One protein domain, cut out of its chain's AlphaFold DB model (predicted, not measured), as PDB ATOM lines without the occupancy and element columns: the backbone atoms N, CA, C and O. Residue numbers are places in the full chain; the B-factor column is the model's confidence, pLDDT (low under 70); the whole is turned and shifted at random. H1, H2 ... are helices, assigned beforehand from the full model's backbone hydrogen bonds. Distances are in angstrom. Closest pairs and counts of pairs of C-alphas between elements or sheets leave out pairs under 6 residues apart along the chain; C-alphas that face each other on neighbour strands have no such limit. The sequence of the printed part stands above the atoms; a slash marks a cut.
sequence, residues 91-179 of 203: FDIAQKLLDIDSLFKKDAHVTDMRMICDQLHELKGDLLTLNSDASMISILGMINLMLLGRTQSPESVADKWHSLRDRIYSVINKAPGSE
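This is residues 91 to 179 of the 203 residues of the protein "Hypothetical protein" of Trieres chinensis (UniProt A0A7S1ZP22). Four helices, H1, H3, H4 and H5, stand side by side as an up-and-down bundle, each running against the one before, with tiny H2 at one end and residues 174 to 179 trailing past the other. The 89 printed residues hold five named helices, H1 to H5 in chain order, and no named strand: all helix. The whole is compact, radius of gyration of the C-alphas 13.0 A, spanning 41 by 22 by 19 A.

H5, residues 154 to 173, touches H4, residues 134 to 148, as a hairpin at 22 degrees; closest C-alphas Ile 139 and Leu 164, 6.6 A. H4 and H3, residues 113 to 128, form another hairpin; closest C-alphas Cys 117 and Leu 147, 5.9 A. H1, residues 91 to 105, touches H3; closest C-alphas Ile 100 and Gln 119, 7.0 A. H1 and H5 only just touch, with 3 pairs of C-alphas within 8 A; closest Leu 97 and Arg 165, 6.7 A. H2, residues 108 to 111, touches residues 154 to 158 of H5 alone; closest C-alphas Val 110 and Pro 154, 5.7 A. H1 and H4 are apart. In H1, H3, H4 and H5 every O i to N i+4 pair is within hydrogen-bond range; H2 is too short for one.

H5 is 28.7 A long, H3 22.6 A, H4 21.3 A, H1 21.2 A and H2 4.9 A. H1 begins at C-alpha 91 (36.166, -20.956, 182.956); H5 ends at C-alpha 173 (40.132, -13.292, 177.581).

The farthest C-alphas, Thr 151 and Glu 179, are 44.4 A apart. The printed part has no cut, and no link is long. Confidence is under 70 at residues 131 to 132, 149 to 151 and 175 to 179.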
ATOM      1  N   PHE A  91      35.336 -19.946 182.305       79.50
ATOM      2  CA  PHE A  91      36.166 -20.956 182.956       79.50
ATOM      3  C   PHE A  91      35.812 -22.373 182.490       79.50
ATOM      4  O   PHE A  91      36.710 -23.124 182.115       79.50
ATOM      5  N   ASP A  92      34.522 -22.705 182.419       84.25
ATOM      6  CA  ASP A  92      34.051 -24.013 181.942       84.25
ATOM      7  C   ASP A  92      34.475 -24.259 180.487       84.25
ATOM      8  O   ASP A  92      34.948 -25.339 180.132       84.25
ATOM      9  N   ILE A  93      34.408 -23.219 179.651       87.19
ATOM     10  CA  ILE A  93      34.877 -23.282 178.260       87.19
ATOM     11  C   ILE A  93      36.392 -23.488 178.206       87.19
ATOM     12  O   ILE A  93      36.866 -24.321 177.435       87.19
ATOM     13  N   ALA A  94      37.166 -22.768 179.023       86.88
ATOM     14  CA  ALA A  94      38.615 -22.955 179.085       86.88
ATOM     15  C   ALA A  94      38.985 -24.385 179.510       86.88
ATOM     16  O   ALA A  94      39.871 -24.990 178.902       86.88
ATOM     17  N   GLN A  95      38.278 -24.948 180.493       87.06
ATOM     18  CA  GLN A  95      38.478 -26.329 180.921       87.06
ATOM     19  C   GLN A  95      38.156 -27.315 179.791       87.06
ATOM     20  O   GLN A  95      38.982 -28.165 179.464       87.06
ATOM     21  N   LYS A  96      37.028 -27.128 179.101       89.88
ATOM     22  CA  LYS A  96      36.644 -27.963 177.956       89.88
ATOM     23  C   LYS A  96      37.668 -27.924 176.820       89.88
ATOM     24  O   LYS A  96      37.946 -28.946 176.195       89.88
ATOM     25  N   LEU A  97      38.284 -26.766 176.564       91.50
ATOM     26  CA  LEU A  97      39.379 -26.666 175.596       91.50
ATOM     27  C   LEU A  97      40.593 -27.509 176.009       91.50
ATOM     28  O   LEU A  97      41.230 -28.098 175.139       91.50
ATOM     29  N   LEU A  98      40.925 -27.579 177.304       90.12
ATOM     30  CA  LEU A  98      42.014 -28.430 177.800       90.12
ATOM     31  C   LEU A  98      41.685 -29.918 177.660       90.12
ATOM     32  O   LEU A  98      42.557 -30.706 177.289       90.12
ATOM     33  N   ASP A  99      40.435 -30.292 177.915       90.69
ATOM     34  CA  ASP A  99      39.986 -31.678 177.801       90.69
ATOM     35  C   ASP A  99      40.072 -32.156 176.346       90.69
ATOM     36  O   ASP A  99      40.630 -33.221 176.073       90.69
ATOM     37  N   ILE A 100      39.636 -31.328 175.392       90.62
ATOM     38  CA  ILE A 100      39.775 -31.631 173.962       90.62
ATOM     39  C   ILE A 100      41.256 -31.668 173.556       90.62
ATOM     40  O   ILE A 100      41.671 -32.581 172.847       90.62
ATOM     41  N   ASP A 101      42.090 -30.749 174.050       91.25
ATOM     42  CA  ASP A 101      43.540 -30.756 173.791       91.25
ATOM     43  C   ASP A 101      44.214 -32.053 174.275       91.25
ATOM     44  O   ASP A 101      45.099 -32.597 173.610       91.25
ATOM     45  N   SER A 102      43.756 -32.600 175.405       91.06
ATOM     46  CA  SER A 102      44.186 -33.905 175.919       91.06
ATOM     47  C   SER A 102      43.817 -35.052 174.972       91.06
ATOM     48  O   SER A 102      44.605 -35.984 174.804       91.06
ATOM     49  N   LEU A 103      42.661 -34.982 174.305       90.00
ATOM     50  CA  LEU A 103      42.266 -35.964 173.288       90.00
ATOM     51  C   LEU A 103      43.151 -35.880 172.042       90.00
ATOM     52  O   LEU A 103      43.563 -36.915 171.518       90.00
ATOM     53  N   PHE A 104      43.506 -34.671 171.601       88.81
ATOM     54  CA  PHE A 104      44.445 -34.494 170.490       88.81
ATOM     55  C   PHE A 104      45.835 -35.049 170.819       88.81
ATOM     56  O   PHE A 104      46.406 -35.742 169.984       88.81
ATOM     57  N   LYS A 105      46.334 -34.843 172.045       89.19
ATOM     58  CA  LYS A 105      47.610 -35.417 172.525       89.19
ATOM     59  C   LYS A 105      47.624 -36.943 172.613       89.19
ATOM     60  O   LYS A 105      48.694 -37.536 172.604       89.19
ATOM     61  N   LYS A 106      46.454 -37.563 172.761       90.12
ATOM     62  CA  LYS A 106      46.279 -39.024 172.775       90.12
ATOM     63  C   LYS A 106      45.985 -39.589 171.384       90.12
ATOM     64  O   LYS A 106      45.536 -40.726 171.286       90.12
ATOM     65  N   ASP A 107      46.153 -38.783 170.336       87.62
ATOM     66  CA  ASP A 107      45.854 -39.138 168.949       87.62
ATOM     67  C   ASP A 107      44.411 -39.610 168.715       87.62
ATOM     68  O   ASP A 107      44.115 -40.310 167.747       87.62
ATOM     69  N   ALA A 108      43.462 -39.158 169.547       84.81
ATOM     70  CA  ALA A 108      42.051 -39.510 169.390       84.81
ATOM     71  C   ALA A 108      41.483 -39.035 168.042       84.81
ATOM     72  O   ALA A 108      40.588 -39.654 167.490       84.81
ATOM     73  N   HIS A 109      42.041 -37.975 167.459       82.50
ATOM     74  CA  HIS A 109      41.697 -37.506 166.116       82.50
ATOM     75  C   HIS A 109      42.103 -38.485 164.993       82.50
ATOM     76  O   HIS A 109      41.533 -38.426 163.905       82.50
ATOM     77  N   VAL A 110      43.044 -39.399 165.258       84.38
ATOM     78  CA  VAL A 110      43.445 -40.497 164.362       84.38
ATOM     79  C   VAL A 110      42.626 -41.755 164.659       84.38
ATOM     80  O   VAL A 110      42.127 -42.400 163.737       84.38
ATOM     81  N   THR A 111      42.482 -42.112 165.939       86.06
ATOM     82  CA  THR A 111      41.895 -43.396 166.356       86.06
ATOM     83  C   THR A 111      40.373 -43.368 166.478       86.06
ATOM     84  O   THR A 111      39.715 -44.361 166.180       86.06
ATOM     85  N   ASP A 112      39.803 -42.247 166.923       85.44
ATOM     86  CA  ASP A 112      38.371 -42.063 167.156       85.44
ATOM     87  C   ASP A 112      37.926 -40.626 166.845       85.44
ATOM     88  O   ASP A 112      37.581 -39.808 167.706       85.44
ATOM     89  N   MET A 113      37.895 -40.320 165.549       86.25
ATOM     90  CA  MET A 113      37.444 -39.020 165.060       86.25
ATOM     91  C   MET A 113      35.981 -38.716 165.437       86.25
ATOM     92  O   MET A 113      35.581 -37.549 165.449       86.25
ATOM     93  N   ARG A 114      35.159 -39.728 165.767       87.25
ATOM     94  CA  ARG A 114      33.773 -39.494 166.203       87.25
ATOM     95  C   ARG A 114      33.750 -38.814 167.563       87.25
ATOM     96  O   ARG A 114      33.059 -37.810 167.701       87.25
ATOM     97  N   MET A 115      34.578 -39.273 168.498       88.75
ATOM     98  CA  MET A 115      34.719 -38.640 169.809       88.75
ATOM     99  C   MET A 115      35.107 -37.157 169.689       88.75
ATOM    100  O   MET A 115      34.523 -36.308 170.360       88.75
ATOM    101  N   ILE A 116      36.035 -36.818 168.785       89.56
ATOM    102  CA  ILE A 116      36.397 -35.417 168.508       89.56
ATOM    103  C   ILE A 116      35.204 -34.630 167.950       89.56
ATOM    104  O   ILE A 116      34.946 -33.507 168.387       89.56
ATOM    105  N   CYS A 117      34.452 -35.206 167.009       88.06
ATOM    106  CA  CYS A 117      33.254 -34.566 166.457       88.06
ATOM    107  C   CYS A 117      32.194 -34.283 167.530       88.06
ATOM    108  O   CYS A 117      31.551 -33.233 167.485       88.06
ATOM    109  N   ASP A 118      32.007 -35.199 168.476       89.19
ATOM    110  CA  ASP A 118      31.032 -35.048 169.554       89.19
ATOM    111  C   ASP A 118      31.456 -33.923 170.506       89.19
ATOM    112  O   ASP A 118      30.683 -33.000 170.763       89.19
ATOM    113  N   GLN A 119      32.729 -33.904 170.912       92.19
ATOM    114  CA  GLN A 119      33.273 -32.836 171.755       92.19
ATOM    115  C   GLN A 119      33.195 -31.451 171.093       92.19
ATOM    116  O   GLN A 119      32.853 -30.458 171.742       92.19
ATOM    117  N   LEU A 120      33.451 -31.368 169.783       91.00
ATOM    118  CA  LEU A 120      33.305 -30.125 169.018       91.00
ATOM    119  C   LEU A 120      31.841 -29.676 168.895       91.00
ATOM    120  O   LEU A 120      31.575 -28.471 168.907       91.00
ATOM    121  N   HIS A 121      30.887 -30.606 168.789       88.88
ATOM    122  CA  HIS A 121      29.458 -30.277 168.789       88.88
ATOM    123  C   HIS A 121      29.005 -29.692 170.120       88.88
ATOM    124  O   HIS A 121      28.260 -28.709 170.126       88.88
ATOM    125  N   GLU A 122      29.449 -30.272 171.229       88.94
ATOM    126  CA  GLU A 122      29.115 -29.732 172.539       88.94
ATOM    127  C   GLU A 122      29.762 -28.361 172.755       88.94
ATOM    128  O   GLU A 122      29.063 -27.422 173.121       88.94
ATOM    129  N   LEU A 123      31.056 -28.208 172.434       90.69
ATOM    130  CA  LEU A 123      31.756 -26.920 172.525       90.69
ATOM    131  C   LEU A 123      31.050 -25.839 171.694       90.69
ATOM    132  O   LEU A 123      30.891 -24.705 172.137       90.69
ATOM    133  N   LYS A 124      30.584 -26.184 170.491       88.94
ATOM    134  CA  LYS A 124      29.769 -25.287 169.662       88.94
ATOM    135  C   LYS A 124      28.480 -24.868 170.372       88.94
ATOM    136  O   LYS A 124      28.088 -23.709 170.263       88.94
ATOM    137  N   GLY A 125      27.814 -25.802 171.049       85.25
ATOM    138  CA  GLY A 125      26.624 -25.531 171.855       85.25
ATOM    139  C   GLY A 125      26.915 -24.537 172.974       85.25
ATOM    140  O   GLY A 125      26.219 -23.530 173.076       85.25
ATOM    141  N   ASP A 126      27.992 -24.768 173.722       85.81
ATOM    142  CA  ASP A 126      28.421 -23.901 174.823       85.81
ATOM    143  C   ASP A 126      28.752 -22.487 174.316       85.81
ATOM    144  O   ASP A 126      28.260 -21.492 174.847       85.81
ATOM    145  N   LEU A 127      29.489 -22.382 173.207       86.19
ATOM    146  CA  LEU A 127      29.843 -21.101 172.583       86.19
ATOM    147  C   LEU A 127      28.633 -20.328 172.041       86.19
ATOM    148  O   LEU A 127      28.648 -19.100 172.040       86.19
ATOM    149  N   LEU A 128      27.571 -21.012 171.605       82.12
ATOM    150  CA  LEU A 128      26.327 -20.362 171.170       82.12
ATOM    151  C   LEU A 128      25.567 -19.692 172.323       82.12
ATOM    152  O   LEU A 128      24.707 -18.850 172.063       82.12
ATOM    153  N   THR A 129      25.863 -20.065 173.569       76.81
ATOM    154  CA  THR A 129      25.297 -19.408 174.758       76.81
ATOM    155  C   THR A 129      26.051 -18.136 175.149       76.81
ATOM    156  O   THR A 129      25.526 -17.334 175.921       76.81
ATOM    157  N   LEU A 130      27.247 -17.925 174.587       75.12
ATOM    158  CA  LEU A 130      28.009 -16.691 174.727       75.12
ATOM    159  C   LEU A 130      27.552 -15.613 173.726       75.12
ATOM    160  O   LEU A 130      26.762 -15.837 172.807       75.12
ATOM    161  N   ASN A 131      28.097 -14.412 173.906       67.62
ATOM    162  CA  ASN A 131      27.837 -13.225 173.095       67.62
ATOM    163  C   ASN A 131      27.996 -13.497 171.582       67.62
ATOM    164  O   ASN A 131      28.954 -14.125 171.138       67.62
ATOM    165  N   SER A 132      27.072 -12.971 170.771       66.44
ATOM    166  CA  SER A 132      27.035 -13.178 169.313       66.44
ATOM    167  C   SER A 132      27.803 -12.099 168.530       66.44
ATOM    168  O   SER A 132      27.201 -11.361 167.750       66.44
ATOM    169  N   ASP A 133      29.114 -11.967 168.741       78.19
ATOM    170  CA  ASP A 133      29.948 -11.026 167.978       78.19
ATOM    171  C   ASP A 133      30.501 -11.642 166.672       78.19
ATOM    172  O   ASP A 133      30.415 -12.848 166.420       78.19
ATOM    173  N   ALA A 134      31.079 -10.805 165.802       78.50
ATOM    174  CA  ALA A 134      31.670 -11.256 164.537       78.50
ATOM    175  C   ALA A 134      32.804 -12.284 164.745       78.50
ATOM    176  O   ALA A 134      33.003 -13.178 163.915       78.50
ATOM    177  N   SER A 135      33.520 -12.191 165.872       83.56
ATOM    178  CA  SER A 135      34.558 -13.146 166.268       83.56
ATOM    179  C   SER A 135      33.962 -14.533 166.516       83.56
ATOM    180  O   SER A 135      34.485 -15.523 165.995       83.56
ATOM    181  N   MET A 136      32.841 -14.599 167.238       85.81
ATOM    182  CA  MET A 136      32.115 -15.828 167.542       85.81
ATOM    183  C   MET A 136      31.553 -16.482 166.280       85.81
ATOM    184  O   MET A 136      31.702 -17.689 166.093       85.81
ATOM    185  N   ILE A 137      30.994 -15.697 165.353       85.56
ATOM    186  CA  ILE A 137      30.512 -16.211 164.056       85.56
ATOM    187  C   ILE A 137      31.643 -16.917 163.298       85.56
ATOM    188  O   ILE A 137      31.453 -18.006 162.751       85.56
ATOM    189  N   SER A 138      32.843 -16.333 163.299       88.81
ATOM    190  CA  SER A 138      33.999 -16.934 162.635       88.81
ATOM    191  C   SER A 138      34.483 -18.215 163.329       88.81
ATOM    192  O   SER A 138      34.792 -19.190 162.642       88.81
ATOM    193  N   ILE A 139      34.488 -18.254 164.667       90.81
ATOM    194  CA  ILE A 139      34.801 -19.456 165.466       90.81
ATOM    195  C   ILE A 139      33.819 -20.593 165.150       90.81
ATOM    196  O   ILE A 139      34.237 -21.713 164.853       90.81
ATOM    197  N   LEU A 140      32.516 -20.303 165.141       90.12
ATOM    198  CA  LEU A 140      31.478 -21.284 164.811       90.12
ATOM    199  C   LEU A 140      31.628 -21.808 163.373       90.12
ATOM    200  O   LEU A 140      31.406 -22.994 163.119       90.12
ATOM    201  N   GLY A 141      32.044 -20.948 162.439       88.06
ATOM    202  CA  GLY A 141      32.393 -21.339 161.073       88.06
ATOM    203  C   GLY A 141      33.555 -22.335 161.017       88.06
ATOM    204  O   GLY A 141      33.445 -23.358 160.341       88.06
ATOM    205  N   MET A 142      34.631 -22.090 161.774       88.88
ATOM    206  CA  MET A 142      35.771 -23.012 161.869       88.88
ATOM    207  C   MET A 142      35.355 -24.376 162.435       88.88
ATOM    208  O   MET A 142      35.718 -25.402 161.861       88.88
ATOM    209  N   ILE A 143      34.528 -24.396 163.488       89.94
ATOM    210  CA  ILE A 143      33.997 -25.649 164.047       89.94
ATOM    211  C   ILE A 143      33.186 -26.414 162.996       89.94
ATOM    212  O   ILE A 143      33.402 -27.609 162.805       89.94
ATOM    213  N   ASN A 144      32.293 -25.745 162.262       89.38
ATOM    214  CA  ASN A 144      31.510 -26.408 161.214       89.38
ATOM    215  C   ASN A 144      32.396 -27.012 160.115       89.38
ATOM    216  O   ASN A 144      32.129 -28.123 159.667       89.38
ATOM    217  N   LEU A 145      33.463 -26.323 159.697       87.69
ATOM    218  CA  LEU A 145      34.402 -26.853 158.701       87.69
ATOM    219  C   LEU A 145      35.153 -28.092 159.204       87.69
ATOM    220  O   LEU A 145      35.429 -28.999 158.417       87.69
ATOM    221  N   MET A 146      35.466 -28.153 160.498       87.62
ATOM    222  CA  MET A 146      36.057 -29.345 161.112       87.62
ATOM    223  C   MET A 146      35.042 -30.494 161.196       87.62
ATOM    224  O   MET A 146      35.375 -31.622 160.845       87.62
ATOM    225  N   LEU A 147      33.787 -30.207 161.558       85.94
ATOM    226  CA  LEU A 147      32.710 -31.204 161.650       85.94
ATOM    227  C   LEU A 147      32.291 -31.790 160.288       85.94
ATOM    228  O   LEU A 147      31.900 -32.953 160.207       85.94
ATOM    229  N   LEU A 148      32.378 -31.004 159.211       81.06
ATOM    230  CA  LEU A 148      32.104 -31.455 157.838       81.06
ATOM    231  C   LEU A 148      33.268 -32.262 157.236       81.06
ATOM    232  O   LEU A 148      33.102 -32.972 156.246       81.06
ATOM    233  N   GLY A 149      34.452 -32.161 157.835       65.94
ATOM    234  CA  GLY A 149      35.722 -32.633 157.307       65.94
ATOM    235  C   GLY A 149      36.032 -34.116 157.470       65.94
ATOM    236  O   GLY A 149      37.173 -34.426 157.793       65.94
ATOM    237  N   ARG A 150      35.094 -35.042 157.224       62.56
ATOM    238  CA  ARG A 150      35.363 -36.499 157.338       62.56
ATOM    239  C   ARG A 150      36.471 -37.027 156.407       62.56
ATOM    240  O   ARG A 150      36.886 -38.167 156.559       62.56
ATOM    241  N   THR A 151      36.924 -36.221 155.450       60.09
ATOM    242  CA  THR A 151      37.983 -36.536 154.480       60.09
ATOM    243  C   THR A 151      39.283 -35.764 154.722       60.09
ATOM    244  O   THR A 151      40.191 -35.829 153.898       60.09
ATOM    245  N   GLN A 152      39.381 -34.999 155.812       72.19
ATOM    246  CA  GLN A 152      40.601 -34.260 156.137       72.19
ATOM    247  C   GLN A 152      41.664 -35.213 156.684       72.19
ATOM    248  O   GLN A 152      41.340 -36.150 157.415       72.19
ATOM    249  N   SER A 153      42.932 -34.972 156.340       79.44
ATOM    250  CA  SER A 153      44.029 -35.704 156.970       79.44
ATOM    251  C   SER A 153      44.040 -35.416 158.477       79.44
ATOM    252  O   SER A 153      43.738 -34.284 158.876       79.44
ATOM    253  N   PRO A 154      44.396 -36.398 159.324       78.06
ATOM    254  CA  PRO A 154      44.446 -36.199 160.772       78.06
ATOM    255  C   PRO A 154      45.329 -35.011 161.184       78.06
ATOM    256  O   PRO A 154      44.937 -34.210 162.030       78.06
ATOM    257  N   GLU A 155      46.452 -34.818 160.491       80.81
ATOM    258  CA  GLU A 155      47.367 -33.684 160.678       80.81
ATOM    259  C   GLU A 155      46.674 -32.334 160.428       80.81
ATOM    260  O   GLU A 155      46.750 -31.421 161.249       80.81
ATOM    261  N   SER A 156      45.890 -32.223 159.349       84.75
ATOM    262  CA  SER A 156      45.146 -30.996 159.039       84.75
ATOM    263  C   SER A 156      44.083 -30.676 160.095       84.75
ATOM    264  O   SER A 156      43.803 -29.503 160.362       84.75
ATOM    265  N   VAL A 157      43.479 -31.702 160.701       85.94
ATOM    266  CA  VAL A 157      42.507 -31.531 161.789       85.94
ATOM    267  C   VAL A 157      43.202 -31.013 163.049       85.94
ATOM    268  O   VAL A 157      42.666 -30.112 163.698       85.94
ATOM    269  N   ALA A 158      44.397 -31.519 163.364       86.44
ATOM    270  CA  ALA A 158      45.191 -31.036 164.488       86.44
ATOM    271  C   ALA A 158      45.576 -29.556 164.317       86.44
ATOM    272  O   ALA A 158      45.347 -28.756 165.225       86.44
ATOM    273  N   ASP A 159      46.065 -29.137 163.150       86.94
ATOM    274  CA  ASP A 159      46.425 -27.729 162.902       86.94
ATOM    275  C   ASP A 159      45.225 -26.778 163.031       86.94
ATOM    276  O   ASP A 159      45.303 -25.685 163.616       86.94
ATOM    277  N   LYS A 160      44.066 -27.213 162.523       89.19
ATOM    278  CA  LYS A 160      42.806 -26.467 162.641       89.19
ATOM    279  C   LYS A 160      42.330 -26.381 164.082       89.19
ATOM    280  O   LYS A 160      41.844 -25.321 164.478       89.19
ATOM    281  N   TRP A 161      42.502 -27.446 164.867       92.19
ATOM    282  CA  TRP A 161      42.202 -27.439 166.295       92.19
ATOM    283  C   TRP A 161      43.033 -26.392 167.041       92.19
ATOM    284  O   TRP A 161      42.458 -25.562 167.743       92.19
ATOM    285  N   HIS A 162      44.353 -26.363 166.839       89.88
ATOM    286  CA  HIS A 162      45.225 -25.370 167.481       89.88
ATOM    287  C   HIS A 162      44.787 -23.936 167.151       89.88
ATOM    288  O   HIS A 162      44.606 -23.112 168.047       89.88
ATOM    289  N   SER A 163      44.513 -23.672 165.871       90.62
ATOM    290  CA  SER A 163      44.037 -22.364 165.403       90.62
ATOM    291  C   SER A 163      42.685 -21.974 166.016       90.62
ATOM    292  O   SER A 163      42.477 -20.823 166.407       90.62
ATOM    293  N   LEU A 164      41.750 -22.925 166.106       92.19
ATOM    294  CA  LEU A 164      40.432 -22.727 166.710       92.19
ATOM    295  C   LEU A 164      40.550 -22.423 168.209       92.19
ATOM    296  O   LEU A 164      39.973 -21.446 168.691       92.19
ATOM    297  N   ARG A 165      41.320 -23.241 168.927       92.00
ATOM    298  CA  ARG A 165      41.556 -23.133 170.368       92.00
ATOM    299  C   ARG A 165      42.117 -21.761 170.728       92.00
ATOM    300  O   ARG A 165      41.560 -21.073 171.583       92.00
ATOM    301  N   ASP A 166      43.175 -21.333 170.045       89.31
ATOM    302  CA  ASP A 166      43.839 -20.055 170.321       89.31
ATOM    303  C   ASP A 166      42.900 -18.863 170.072       89.31
ATOM    304  O   ASP A 166      42.914 -17.864 170.800       89.31
ATOM    305  N   ARG A 167      42.009 -18.992 169.084       87.88
ATOM    306  CA  ARG A 167      41.006 -17.974 168.773       87.88
ATOM    307  C   ARG A 167      39.898 -17.894 169.820       87.88
ATOM    308  O   ARG A 167      39.535 -16.783 170.208       87.88
ATOM    309  N   ILE A 168      39.408 -19.032 170.318       89.12
ATOM    310  CA  ILE A 168      38.443 -19.068 171.429       89.12
ATOM    311  C   ILE A 168      39.075 -18.456 172.682       89.12
ATOM    312  O   ILE A 168      38.468 -17.579 173.296       89.12
ATOM    313  N   TYR A 169      40.325 -18.815 173.001       87.00
ATOM    314  CA  TYR A 169      41.066 -18.216 174.115       87.00
ATOM    315  C   TYR A 169      41.186 -16.692 173.999       87.00
ATOM    316  O   TYR A 169      41.059 -15.983 174.996       87.00
ATOM    317  N   SER A 170      41.425 -16.163 172.799       85.81
ATOM    318  CA  SER A 170      41.487 -14.715 172.576       85.81
ATOM    319  C   SER A 170      40.149 -14.026 172.868       85.81
ATOM    320  O   SER A 170      40.134 -12.945 173.453       85.81
ATOM    321  N   VAL A 171      39.027 -14.654 172.506       84.44
ATOM    322  CA  VAL A 171      37.684 -14.093 172.721       84.44
ATOM    323  C   VAL A 171      37.291 -14.129 174.197       84.44
ATOM    324  O   VAL A 171      36.875 -13.102 174.730       84.44
ATOM    325  N   ILE A 172      37.494 -15.254 174.887       82.69
ATOM    326  CA  ILE A 172      37.128 -15.369 176.310       82.69
ATOM    327  C   ILE A 172      37.985 -14.465 177.212       82.69
ATOM    328  O   ILE A 172      37.494 -13.972 178.221       82.69
ATOM    329  N   ASN A 173      39.237 -14.182 176.829       76.00
ATOM    330  CA  ASN A 173      40.132 -13.292 177.581       76.00
ATOM    331  C   ASN A 173      39.936 -11.795 177.276       76.00
ATOM    332  O   ASN A 173      40.493 -10.957 177.982       76.00
ATOM    333  N   LYS A 174      39.186 -11.443 176.224       70.31
ATOM    334  CA  LYS A 174      38.853 -10.048 175.884       70.31
ATOM    335  C   LYS A 174      37.562  -9.554 176.544       70.31
ATOM    336  O   LYS A 174      37.244  -8.375 176.408       70.31
ATOM    337  N   ALA A 175      36.812 -10.420 177.228       54.94
ATOM    338  CA  ALA A 175      35.558 -10.039 177.869       54.94
ATOM    339  C   ALA A 175      35.799  -8.983 178.979       54.94
ATOM    340  O   ALA A 175      36.655  -9.190 179.844       54.94
ATOM    341  N   PRO A 176      35.083  -7.841 178.969       46.06
ATOM    342  CA  PRO A 176      35.309  -6.747 179.906       46.06
ATOM    343  C   PRO A 176      34.713  -7.100 181.275       46.06
ATOM    344  O   PRO A 176      33.506  -7.026 181.475       46.06
ATOM    345  N   GLY A 177      35.569  -7.505 182.214       50.72
ATOM    346  CA  GLY A 177      35.169  -7.755 183.605       50.72
ATOM    347  C   GLY A 177      36.275  -8.244 184.547       50.72
ATOM    348  O   GLY A 177      35.976  -8.736 185.630       50.72
ATOM    349  N   SER A 178      37.557  -8.159 184.167       44.31
ATOM    350  CA  SER A 178      38.638  -8.847 184.885       44.31
ATOM    351  C   SER A 178      39.702  -7.905 185.463       44.31
ATOM    352  O   SER A 178      40.808  -7.812 184.928       44.31
ATOM    353  N   GLU A 179      39.436  -7.288 186.611       42.50
ATOM    354  CA  GLU A 179      40.537  -6.907 187.516       42.50
ATOM    355  C   GLU A 179      40.747  -7.952 188.624       42.50
ATOM    356  O   GLU A 179      41.889  -8.245 188.968       42.50
TER     357      GLU A 179